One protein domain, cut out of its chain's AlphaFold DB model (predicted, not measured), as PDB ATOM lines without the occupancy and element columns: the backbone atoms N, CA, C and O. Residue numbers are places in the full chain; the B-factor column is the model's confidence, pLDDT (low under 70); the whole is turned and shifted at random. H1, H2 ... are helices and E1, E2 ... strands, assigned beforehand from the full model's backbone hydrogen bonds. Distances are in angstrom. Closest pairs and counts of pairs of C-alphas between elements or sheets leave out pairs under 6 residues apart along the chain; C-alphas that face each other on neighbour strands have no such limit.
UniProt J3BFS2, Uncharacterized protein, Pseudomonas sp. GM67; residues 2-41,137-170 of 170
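AT A GLANCE: This is residues 2 to 41 and 137 to 170 of the 170 residues of an uncharacterized protein of Pseudomonas sp. GM67 (UniProt J3BFS2). Look first for a short ribbon of two parallel strands, E1 and E2, with helix H2 over one face of it and helix H1 beside E1; the third helix, H3, packs on H1 at the end of the model away from the tip of E2. The long axis runs from the last residues after E2 to the turn just after H3, and a long link folds back from that turn to the start of E2. The printed part has 74 residues, with three named helices and two named strands in the order H1, E1, H2, H3, E2, and a sheet of order E1, E2, parallel. The class is mixed, helices and strands. The whole is compact by its radius of gyration of the C-alphas, 12.2 A, yet elongated in outline, spanning 41 by 26 by 17 A.

IN THESE COORDINATES: Begin with the sheet. Strand E1 is residues 22 to 24; find its first C-alpha, that of Ile 22, at (187.332, 134.896, 98.465). Strand E2 is residues 164 to 168 and is the longer one, 13.1 A from first to last C-alpha; it ends at C-alpha 168, at (176.329, 144.040, 98.115). Going outward, look for helix H2 at residues 27 to 36, 14.4 A long from first to last C-alpha. Helix H1, the longest helix with 11 residues, starts at C-alpha 8, at (183.892, 130.038, 106.106), and runs 15.2 A to C-alpha 18. Helix H3 is residues 143 to 152, 14.3 A from first to last C-alpha. After it, residues 155 to 157 form a short helical run that bears no name.

HOW THE PARTS SIT: Start at the two strands. E1 and E2 are parallel neighbours, with 11 degrees between their N-to-C directions. C-alphas 22 and 164 face each other at 4.6 A, and C-alphas 24 and 166 at 5.1 A. Look at the backbone between them: N 165 and O 22 are 2.8 A apart and N 24 and O 165 are 3.0 A apart, both within hydrogen-bond range. From E2, go to H2: their closest C-alphas are those of Trp 30 and Leu 166, 6.9 A apart. From E1, go to H1: their closest C-alphas are those of Ala 15 and Ile 22, 6.7 A apart. H1 and H2 only just touch, with 3 pairs of C-alphas within 8 A, the closest being those of Leu 8 and Phe 29 at 7.2 A. Their lines stand at 71 degrees, only just about perpendicular. H1 also touches H3, where the closest C-alphas, those of Phe 13 and Val 145, are 5.7 A apart. These two helices run the same way at a steep tilt of 52 degrees. H1 and E2 are apart, as are E1 and H3, and H2 and H3. In H1, H2 and H3 every O i to N i+4 pair is within hydrogen-bond range.

THE WHOLE: The two C-alphas farthest apart are those of His 154, in the link after H3, and Pro 170, the chain's last residue, at 41.7 A. Residues 42 to 136 are cut out and not printed; C-alphas 41 and 137 are 7.8 A apart across the cut, which lies in the link from H2 to H3. The links from H1 to E1 and from E1 to H2 are tight, while the link from H3 to E2, with 11 residues between them, is long. The mean pLDDT of the printed part is 84.5; look for low confidence, under 70, at residues 2 to 5 and at residue 38.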
ATOM      1  N   SER A   2     170.746 134.541  96.230       48.59
ATOM      2  CA  SER A   2     171.754 134.306  97.282       48.59
ATOM      3  C   SER A   2     172.744 133.299  96.718       48.59
ATOM      4  O   SER A   2     172.343 132.181  96.376       48.59
ATOM      5  N   PHE A   3     174.012 133.681  96.568       54.53
ATOM      6  CA  PHE A   3     175.048 132.692  96.314       54.53
ATOM      7  C   PHE A   3     175.138 131.789  97.549       54.53
ATOM      8  O   PHE A   3     175.282 132.250  98.682       54.53
ATOM      9  N   ARG A   4     175.019 130.471  97.346       57.34
ATOM     10  CA  ARG A   4     175.309 129.499  98.404       57.34
ATOM     11  C   ARG A   4     176.816 129.538  98.644       57.34
ATOM     12  O   ARG A   4     177.568 128.877  97.937       57.34
ATOM     13  N   CYS A   5     177.253 130.365  99.586       60.06
ATOM     14  CA  CYS A   5     178.643 130.399 100.008       60.06
ATOM     15  C   CYS A   5     178.927 129.140 100.837       60.06
ATOM     16  O   CYS A   5     178.125 128.765 101.698       60.06
ATOM     17  N   ALA A   6     180.042 128.467 100.558       75.00
ATOM     18  CA  ALA A   6     180.495 127.384 101.416       75.00
ATOM     19  C   ALA A   6     180.788 127.949 102.823       75.00
ATOM     20  O   ALA A   6     181.127 129.132 102.937       75.00
ATOM     21  N   PRO A   7     180.688 127.144 103.897       86.00
ATOM     22  CA  PRO A   7     181.072 127.588 105.235       86.00
ATOM     23  C   PRO A   7     182.459 128.240 105.233       86.00
ATOM     24  O   PRO A   7     183.320 127.865 104.435       86.00
ATOM     25  N   LEU A   8     182.677 129.219 106.115       84.62
ATOM     26  CA  LEU A   8     183.892 130.038 106.106       84.62
ATOM     27  C   LEU A   8     185.164 129.193 106.174       84.62
ATOM     28  O   LEU A   8     186.083 129.422 105.399       84.62
ATOM     29  N   GLU A   9     185.178 128.176 107.034       88.31
ATOM     30  CA  GLU A   9     186.266 127.200 107.147       88.31
ATOM     31  C   GLU A   9     186.608 126.542 105.810       88.31
ATOM     32  O   GLU A   9     187.767 126.548 105.403       88.31
ATOM     33  N   LEU A  10     185.604 126.021 105.098       89.56
ATOM     34  CA  LEU A  10     185.806 125.350 103.816       89.56
ATOM     35  C   LEU A  10     186.270 126.336 102.737       89.56
ATOM     36  O   LEU A  10     187.190 126.033 101.981       89.56
ATOM     37  N   SER A  11     185.674 127.528 102.701       90.12
ATOM     38  CA  SER A  11     186.064 128.600 101.779       90.12
ATOM     39  C   SER A  11     187.514 129.038 102.008       90.12
ATOM     40  O   SER A  11     188.278 129.138 101.051       90.12
ATOM     41  N   MET A  12     187.917 129.238 103.267       90.06
ATOM     42  CA  MET A  12     189.294 129.569 103.648       90.06
ATOM     43  C   MET A  12     190.254 128.425 103.323       90.06
ATOM     44  O   MET A  12     191.322 128.682 102.780       90.06
ATOM     45  N   PHE A  13     189.881 127.175 103.611       89.31
ATOM     46  CA  PHE A  13     190.692 126.002 103.281       89.31
ATOM     47  C   PHE A  13     190.963 125.916 101.782       89.31
ATOM     48  O   PHE A  13     192.118 125.848 101.371       89.31
ATOM     49  N   MET A  14     189.918 126.000 100.956       89.94
ATOM     50  CA  MET A  14     190.077 125.997  99.504       89.94
ATOM     51  C   MET A  14     190.938 127.170  99.036       89.94
ATOM     52  O   MET A  14     191.905 126.960  98.312       89.94
ATOM     53  N   ALA A  15     190.626 128.388  99.484       90.00
ATOM     54  CA  ALA A  15     191.322 129.595  99.061       90.00
ATOM     55  C   ALA A  15     192.811 129.585  99.440       90.00
ATOM     56  O   ALA A  15     193.642 129.931  98.603       90.00
ATOM     57  N   GLN A  16     193.166 129.135 100.647       87.25
ATOM     58  CA  GLN A  16     194.563 129.016 101.076       87.25
ATOM     59  C   GLN A  16     195.297 127.928 100.292       87.25
ATOM     60  O   GLN A  16     196.381 128.171  99.775       87.25
ATOM     61  N   VAL A  17     194.699 126.750 100.108       84.31
ATOM     62  CA  VAL A  17     195.365 125.659  99.378       84.31
ATOM     63  C   VAL A  17     195.574 126.017  97.899       84.31
ATOM     64  O   VAL A  17     196.635 125.740  97.336       84.31
ATOM     65  N   THR A  18     194.604 126.677  97.257       84.88
ATOM     66  CA  THR A  18     194.678 127.005  95.823       84.88
ATOM     67  C   THR A  18     195.258 128.385  95.522       84.88
ATOM     68  O   THR A  18     195.496 128.691  94.356       84.88
ATOM     69  N   GLY A  19     195.450 129.244  96.526       80.88
ATOM     70  CA  GLY A  19     195.763 130.666  96.330       80.88
ATOM     71  C   GLY A  19     194.623 131.459  95.677       80.88
ATOM     72  O   GLY A  19     194.871 132.464  95.014       80.88
ATOM     73  N   ALA A  20     193.375 130.991  95.799       87.25
ATOM     74  CA  ALA A  20     192.221 131.685  95.228       87.25
ATOM     75  C   ALA A  20     191.789 132.865  96.109       87.25
ATOM     76  O   ALA A  20     192.028 132.878  97.313       87.25
ATOM     77  N   ALA A  21     191.113 133.844  95.509       89.19
ATOM     78  CA  ALA A  21     190.452 134.919  96.243       89.19
ATOM     79  C   ALA A  21     189.113 134.450  96.833       89.19
ATOM     80  O   ALA A  21     188.470 133.538  96.305       89.19
ATOM     81  N   ILE A  22     188.662 135.121  97.892       90.44
ATOM     82  CA  ILE A  22     187.332 134.896  98.465       90.44
ATOM     83  C   ILE A  22     186.329 135.845  97.824       90.44
ATOM     84  O   ILE A  22     186.576 137.039  97.683       90.44
ATOM     85  N   PHE A  23     185.169 135.307  97.464       89.44
ATOM     86  CA  PHE A  23     184.052 136.053  96.906       89.44
ATOM     87  C   PHE A  23     182.778 135.721  97.682       89.44
ATOM     88  O   PHE A  23     182.474 134.548  97.906       89.44
ATOM     89  N   THR A  24     182.022 136.743  98.080       89.50
ATOM     90  CA  THR A  24     180.743 136.568  98.774       89.50
ATOM     91  C   THR A  24     179.760 137.683  98.431       89.50
ATOM     92  O   THR A  24     180.154 138.798  98.099       89.50
ATOM     93  N   ASP A  25     178.468 137.387  98.525       88.62
ATOM     94  CA  ASP A  25     177.372 138.358  98.490       88.62
ATOM     95  C   ASP A  25     176.646 138.469  99.844       88.62
ATOM     96  O   ASP A  25     175.610 139.125  99.955       88.62
ATOM     97  N   LEU A  26     177.174 137.811 100.886       89.44
ATOM     98  CA  LEU A  26     176.573 137.736 102.212       89.44
ATOM     99  C   LEU A  26     177.314 138.657 103.194       89.44
ATOM    100  O   LEU A  26     178.414 138.317 103.646       89.44
ATOM    101  N   PRO A  27     176.699 139.769 103.647       89.44
ATOM    102  CA  PRO A  27     177.352 140.702 104.569       89.44
ATOM    103  C   PRO A  27     177.754 140.066 105.907       89.44
ATOM    104  O   PRO A  27     178.727 140.473 106.542       89.44
ATOM    105  N   ILE A  28     177.021 139.041 106.355       88.88
ATOM    106  CA  ILE A  28     177.375 138.299 107.571       88.88
ATOM    107  C   ILE A  28     178.696 137.539 107.397       88.88
ATOM    108  O   ILE A  28     179.534 137.596 108.294       88.88
ATOM    109  N   PHE A  29     178.910 136.913 106.235       89.62
ATOM    110  CA  PHE A  29     180.133 136.176 105.926       89.62
ATOM    111  C   PHE A  29     181.324 137.127 105.836       89.62
ATOM    112  O   PHE A  29     182.378 136.845 106.392       89.62
ATOM    113  N   TRP A  30     181.126 138.292 105.214       90.88
ATOM    114  CA  TRP A  30     182.129 139.354 105.166       90.88
ATOM    115  C   TRP A  30     182.578 139.785 106.567       90.88
ATOM    116  O   TRP A  30     183.766 139.774 106.876       90.88
ATOM    117  N   ARG A  31     181.630 140.085 107.465       90.44
ATOM    118  CA  ARG A  31     181.954 140.449 108.856       90.44
ATOM    119  C   ARG A  31     182.685 139.333 109.597       90.44
ATOM    120  O   ARG A  31     183.631 139.617 110.323       90.44
ATOM    121  N   GLN A  32     182.256 138.085 109.418       89.50
ATOM    122  CA  GLN A  32     182.915 136.933 110.031       89.50
ATOM    123  C   GLN A  32     184.345 136.771 109.530       89.50
ATOM    124  O   GLN A  32     185.233 136.613 110.359       89.50
ATOM    125  N   LEU A  33     184.567 136.871 108.214       90.50
ATOM    126  CA  LEU A  33     185.889 136.815 107.599       90.50
ATOM    127  C   LEU A  33     186.834 137.802 108.292       90.50
ATOM    128  O   LEU A  33     187.816 137.379 108.886       90.50
ATOM    129  N   HIS A  34     186.482 139.089 108.328       89.50
ATOM    130  CA  HIS A  34     187.326 140.104 108.965       89.50
ATOM    131  C   HIS A  34     187.508 139.906 110.474       89.50
ATOM    132  O   HIS A  34     188.580 140.197 111.000       89.50
ATOM    133  N   ALA A  35     186.489 139.413 111.181       87.88
ATOM    134  CA  ALA A  35     186.570 139.208 112.624       87.88
ATOM    135  C   ALA A  35     187.498 138.045 113.010       87.88
ATOM    136  O   ALA A  35     188.210 138.133 114.009       87.88
ATOM    137  N   VAL A  36     187.483 136.946 112.250       83.50
ATOM    138  CA  VAL A  36     188.164 135.699 112.641       83.50
ATOM    139  C   VAL A  36     189.536 135.514 112.014       83.50
ATOM    140  O   VAL A  36     190.335 134.752 112.554       83.50
ATOM    141  N   THR A  37     189.831 136.186 110.900       79.94
ATOM    142  CA  THR A  37     191.134 136.044 110.242       79.94
ATOM    143  C   THR A  37     192.199 136.978 110.796       79.94
ATOM    144  O   THR A  37     193.337 136.915 110.341       79.94
ATOM    145  N   GLN A  38     191.831 137.874 111.727       69.31
ATOM    146  CA  GLN A  38     192.690 138.947 112.254       69.31
ATOM    147  C   GLN A  38     193.433 139.720 111.153       69.31
ATOM    148  O   GLN A  38     194.496 140.288 111.393       69.31
ATOM    149  N   ALA A  39     192.886 139.723 109.933       71.06
ATOM    150  CA  ALA A  39     193.545 140.337 108.799       71.06
ATOM    151  C   ALA A  39     193.680 141.830 109.092       71.06
ATOM    152  O   ALA A  39     192.704 142.479 109.485       71.06
ATOM    153  N   GLN A  40     194.889 142.362 108.910       73.44
ATOM    154  CA  GLN A  40     195.100 143.802 108.979       73.44
ATOM    155  C   GLN A  40     194.163 144.509 107.982       73.44
ATOM    156  O   GLN A  40     193.696 143.891 107.022       73.44
ATOM    157  N   PRO A  41     193.862 145.801 108.179       78.19
ATOM    158  CA  PRO A  41     193.162 146.582 107.170       78.19
ATOM    159  C   PRO A  41     193.845 146.481 105.799       78.19
ATOM    160  O   PRO A  41     195.026 146.131 105.705       78.19
ATOM    161  N   ASN A 137     197.861 143.414 103.954       82.50
ATOM    162  CA  ASN A 137     199.315 143.248 103.744       82.50
ATOM    163  C   ASN A 137     199.771 141.782 103.752       82.50
ATOM    164  O   ASN A 137     200.507 141.354 102.874       82.50
ATOM    165  N   GLU A 138     199.315 141.015 104.740       83.56
ATOM    166  CA  GLU A 138     199.735 139.623 104.943       83.56
ATOM    167  C   GLU A 138     198.704 138.614 104.414       83.56
ATOM    168  O   GLU A 138     198.852 137.409 104.605       83.56
ATOM    169  N   GLY A 139     197.645 139.072 103.742       88.44
ATOM    170  CA  GLY A 139     196.519 138.218 103.367       88.44
ATOM    171  C   GLY A 139     195.583 137.881 104.542       88.44
ATOM    172  O   GLY A 139     195.772 138.291 105.687       88.44
ATOM    173  N   PHE A 140     194.530 137.119 104.253       90.12
ATOM    174  CA  PHE A 140     193.648 136.521 105.246       90.12
ATOM    175  C   PHE A 140     194.180 135.136 105.632       90.12
ATOM    176  O   PHE A 140     194.293 134.231 104.795       90.12
ATOM    177  N   ALA A 141     194.451 134.956 106.920       88.38
ATOM    178  CA  ALA A 141     194.840 133.689 107.522       88.38
ATOM    179  C   ALA A 141     193.739 133.200 108.467       88.38
ATOM    180  O   ALA A 141     193.071 133.998 109.107       88.38
ATOM    181  N   TYR A 142     193.541 131.889 108.589       89.19
ATOM    182  CA  TYR A 142     192.589 131.343 109.557       89.19
ATOM    183  C   TYR A 142     193.233 130.178 110.293       89.19
ATOM    184  O   TYR A 142     193.542 129.151 109.694       89.19
ATOM    185  N   ALA A 143     193.456 130.359 111.594       88.12
ATOM    186  CA  ALA A 143     194.314 129.481 112.384       88.12
ATOM    187  C   ALA A 143     193.846 128.017 112.388       88.12
ATOM    188  O   ALA A 143     194.675 127.111 112.360       88.12
ATOM    189  N   ALA A 144     192.531 127.768 112.400       87.44
ATOM    190  CA  ALA A 144     192.000 126.404 112.353       87.44
ATOM    191  C   ALA A 144     192.374 125.696 111.041       87.44
ATOM    192  O   ALA A 144     192.829 124.554 111.062       87.44
ATOM    193  N   VAL A 145     192.271 126.407 109.915       88.06
ATOM    194  CA  VAL A 145     192.657 125.894 108.596       88.06
ATOM    195  C   VAL A 145     194.169 125.718 108.502       88.06
ATOM    196  O   VAL A 145     194.622 124.657 108.086       88.06
ATOM    197  N   GLN A 146     194.961 126.694 108.952       87.81
ATOM    198  CA  GLN A 146     196.424 126.587 108.940       87.81
ATOM    199  C   GLN A 146     196.918 125.383 109.750       87.81
ATOM    200  O   GLN A 146     197.773 124.637 109.283       87.81
ATOM    201  N   ARG A 147     196.338 125.135 110.933       88.50
ATOM    202  CA  ARG A 147     196.640 123.936 111.731       88.50
ATOM    203  C   ARG A 147     196.311 122.656 110.975       88.50
ATOM    204  O   ARG A 147     197.097 121.716 111.022       88.50
ATOM    205  N   GLN A 148     195.182 122.610 110.275       87.31
ATOM    206  CA  GLN A 148     194.796 121.445 109.485       87.31
ATOM    207  C   GLN A 148     195.750 121.214 108.304       87.31
ATOM    208  O   GLN A 148     196.184 120.084 108.093       87.31
ATOM    209  N   VAL A 149     196.127 122.277 107.584       85.75
ATOM    210  CA  VAL A 149     197.106 122.221 106.487       85.75
ATOM    211  C   VAL A 149     198.471 121.751 106.993       85.75
ATOM    212  O   VAL A 149     199.064 120.885 106.370       85.75
ATOM    213  N   LEU A 150     198.934 122.237 108.148       88.56
ATOM    214  CA  LEU A 150     200.182 121.773 108.770       88.56
ATOM    215  C   LEU A 150     200.113 120.325 109.264       88.56
ATOM    216  O   LEU A 150     201.100 119.605 109.198       88.56
ATOM    217  N   THR A 151     198.961 119.897 109.782       89.69
ATOM    218  CA  THR A 151     198.803 118.547 110.348       89.69
ATOM    219  C   THR A 151     198.826 117.473 109.263       89.69
ATOM    220  O   THR A 151     199.359 116.388 109.486       89.69
ATOM    221  N   TYR A 152     198.227 117.753 108.102       85.81
ATOM    222  CA  TYR A 152     198.028 116.764 107.036       85.81
ATOM    223  C   TYR A 152     198.786 117.077 105.738       85.81
ATOM    224  O   TYR A 152     198.703 116.302 104.786       85.81
ATOM    225  N   GLY A 153     199.489 118.206 105.673       82.00
ATOM    226  CA  GLY A 153     200.171 118.710 104.484       82.00
ATOM    227  C   GLY A 153     201.613 119.129 104.761       82.00
ATOM    228  O   GLY A 153     202.236 118.677 105.717       82.00
ATOM    229  N   HIS A 154     202.156 119.969 103.881       79.25
ATOM    230  CA  HIS A 154     203.526 120.485 103.969       79.25
ATOM    231  C   HIS A 154     203.533 121.901 104.559       79.25
ATOM    232  O   HIS A 154     202.576 122.648 104.364       79.25
ATOM    233  N   GLU A 155     204.614 122.307 105.223       76.62
ATOM    234  CA  GLU A 155     204.745 123.667 105.773       76.62
ATOM    235  C   GLU A 155     204.661 124.753 104.688       76.62
ATOM    236  O   GLU A 155     203.945 125.737 104.853       76.62
ATOM    237  N   ASP A 156     205.248 124.496 103.518       78.94
ATOM    238  CA  ASP A 156     205.150 125.361 102.331       78.94
ATOM    239  C   ASP A 156     203.728 125.474 101.745       78.94
ATOM    240  O   ASP A 156     203.470 126.294 100.861       78.94
ATOM    241  N   ALA A 157     202.783 124.643 102.199       74.19
ATOM    242  CA  ALA A 157     201.381 124.753 101.806       74.19
ATOM    243  C   ALA A 157     200.639 125.852 102.584       74.19
ATOM    244  O   ALA A 157     199.501 126.178 102.236       74.19
ATOM    245  N   LEU A 158     201.264 126.438 103.614       78.19
ATOM    246  CA  LEU A 158     200.738 127.614 104.289       78.19
ATOM    247  C   LEU A 158     200.771 128.816 103.350       78.19
ATOM    248  O   LEU A 158     201.795 129.461 103.148       78.19
ATOM    249  N   LYS A 159     199.602 129.148 102.815       83.00
ATOM    250  CA  LYS A 159     199.383 130.384 102.075       83.00
ATOM    251  C   LYS A 159     198.333 131.213 102.782       83.00
ATOM    252  O   LYS A 159     197.451 130.686 103.465       83.00
ATOM    253  N   THR A 160     198.410 132.516 102.589       88.19
ATOM    254  CA  THR A 160     197.342 133.431 102.968       88.19
ATOM    255  C   THR A 160     196.483 133.739 101.750       88.19
ATOM    256  O   THR A 160     196.905 133.588 100.602       88.19
ATOM    257  N   VAL A 161     195.233 134.124 101.989       89.69
ATOM    258  CA  VAL A 161     194.340 134.557 100.911       89.69
ATOM    259  C   VAL A 161     194.614 136.036 100.650       89.69
ATOM    260  O   VAL A 161     194.372 136.841 101.541       89.69
ATOM    261  N   PRO A 162     195.085 136.449  99.470       88.94
ATOM    262  CA  PRO A 162     195.544 137.825  99.279       88.94
ATOM    263  C   PRO A 162     194.396 138.833  99.109       88.94
ATOM    264  O   PRO A 162     194.594 140.032  99.270       88.94
ATOM    265  N   LEU A 163     193.192 138.368  98.761       91.81
ATOM    266  CA  LEU A 163     192.091 139.220  98.319       91.81
ATOM    267  C   LEU A 163     190.731 138.648  98.726       91.81
ATOM    268  O   LEU A 163     190.458 137.461  98.527       91.81
ATOM    269  N   ALA A 164     189.851 139.530  99.201       92.25
ATOM    270  CA  ALA A 164     188.434 139.250  99.389       92.25
ATOM    271  C   ALA A 164     187.555 140.285  98.669       92.25
ATOM    272  O   ALA A 164     187.877 141.473  98.617       92.25
ATOM    273  N   LEU A 165     186.435 139.812  98.122       92.44
ATOM    274  CA  LEU A 165     185.464 140.577  97.344       92.44
ATOM    275  C   LEU A 165     184.062 140.400  97.943       92.44
ATOM    276  O   LEU A 165     183.605 139.266  98.119       92.44
ATOM    277  N   LEU A 166     183.369 141.509  98.199       91.94
ATOM    278  CA  LEU A 166     181.959 141.527  98.594       91.94
ATOM    279  C   LEU A 166     181.127 142.213  97.516       91.94
ATOM    280  O   LEU A 166     181.371 143.371  97.193       91.94
ATOM    281  N   ILE A 167     180.110 141.526  97.006       90.00
ATOM    282  CA  ILE A 167     179.049 142.160  96.223       90.00
ATOM    283  C   ILE A 167     177.862 142.413  97.139       90.00
ATOM    284  O   ILE A 167     177.264 141.482  97.666       90.00
ATOM    285  N   GLU A 168     177.470 143.668  97.286       89.94
ATOM    286  CA  GLU A 168     176.329 144.040  98.115       89.94
ATOM    287  C   GLU A 168     175.385 144.996  97.390       89.94
ATOM    288  O   GLU A 168     175.661 145.511  96.301       89.94
ATOM    289  N   VAL A 169     174.217 145.196  97.988       86.56
ATOM    290  CA  VAL A 169     173.337 146.301  97.610       86.56
ATOM    291  C   VAL A 169     174.074 147.612  97.944       86.56
ATOM    292  O   VAL A 169     174.746 147.653  98.976       86.56
ATOM    293  N   PRO A 170     174.030 148.632  97.065       81.56
ATOM    294  CA  PRO A 170     174.704 149.909  97.306       81.56
ATOM    295  C   PRO A 170     174.220 150.646  98.560       81.56
ATOM    296  O   PRO A 170     173.102 150.365  99.038       81.56
TER     297      PRO A 170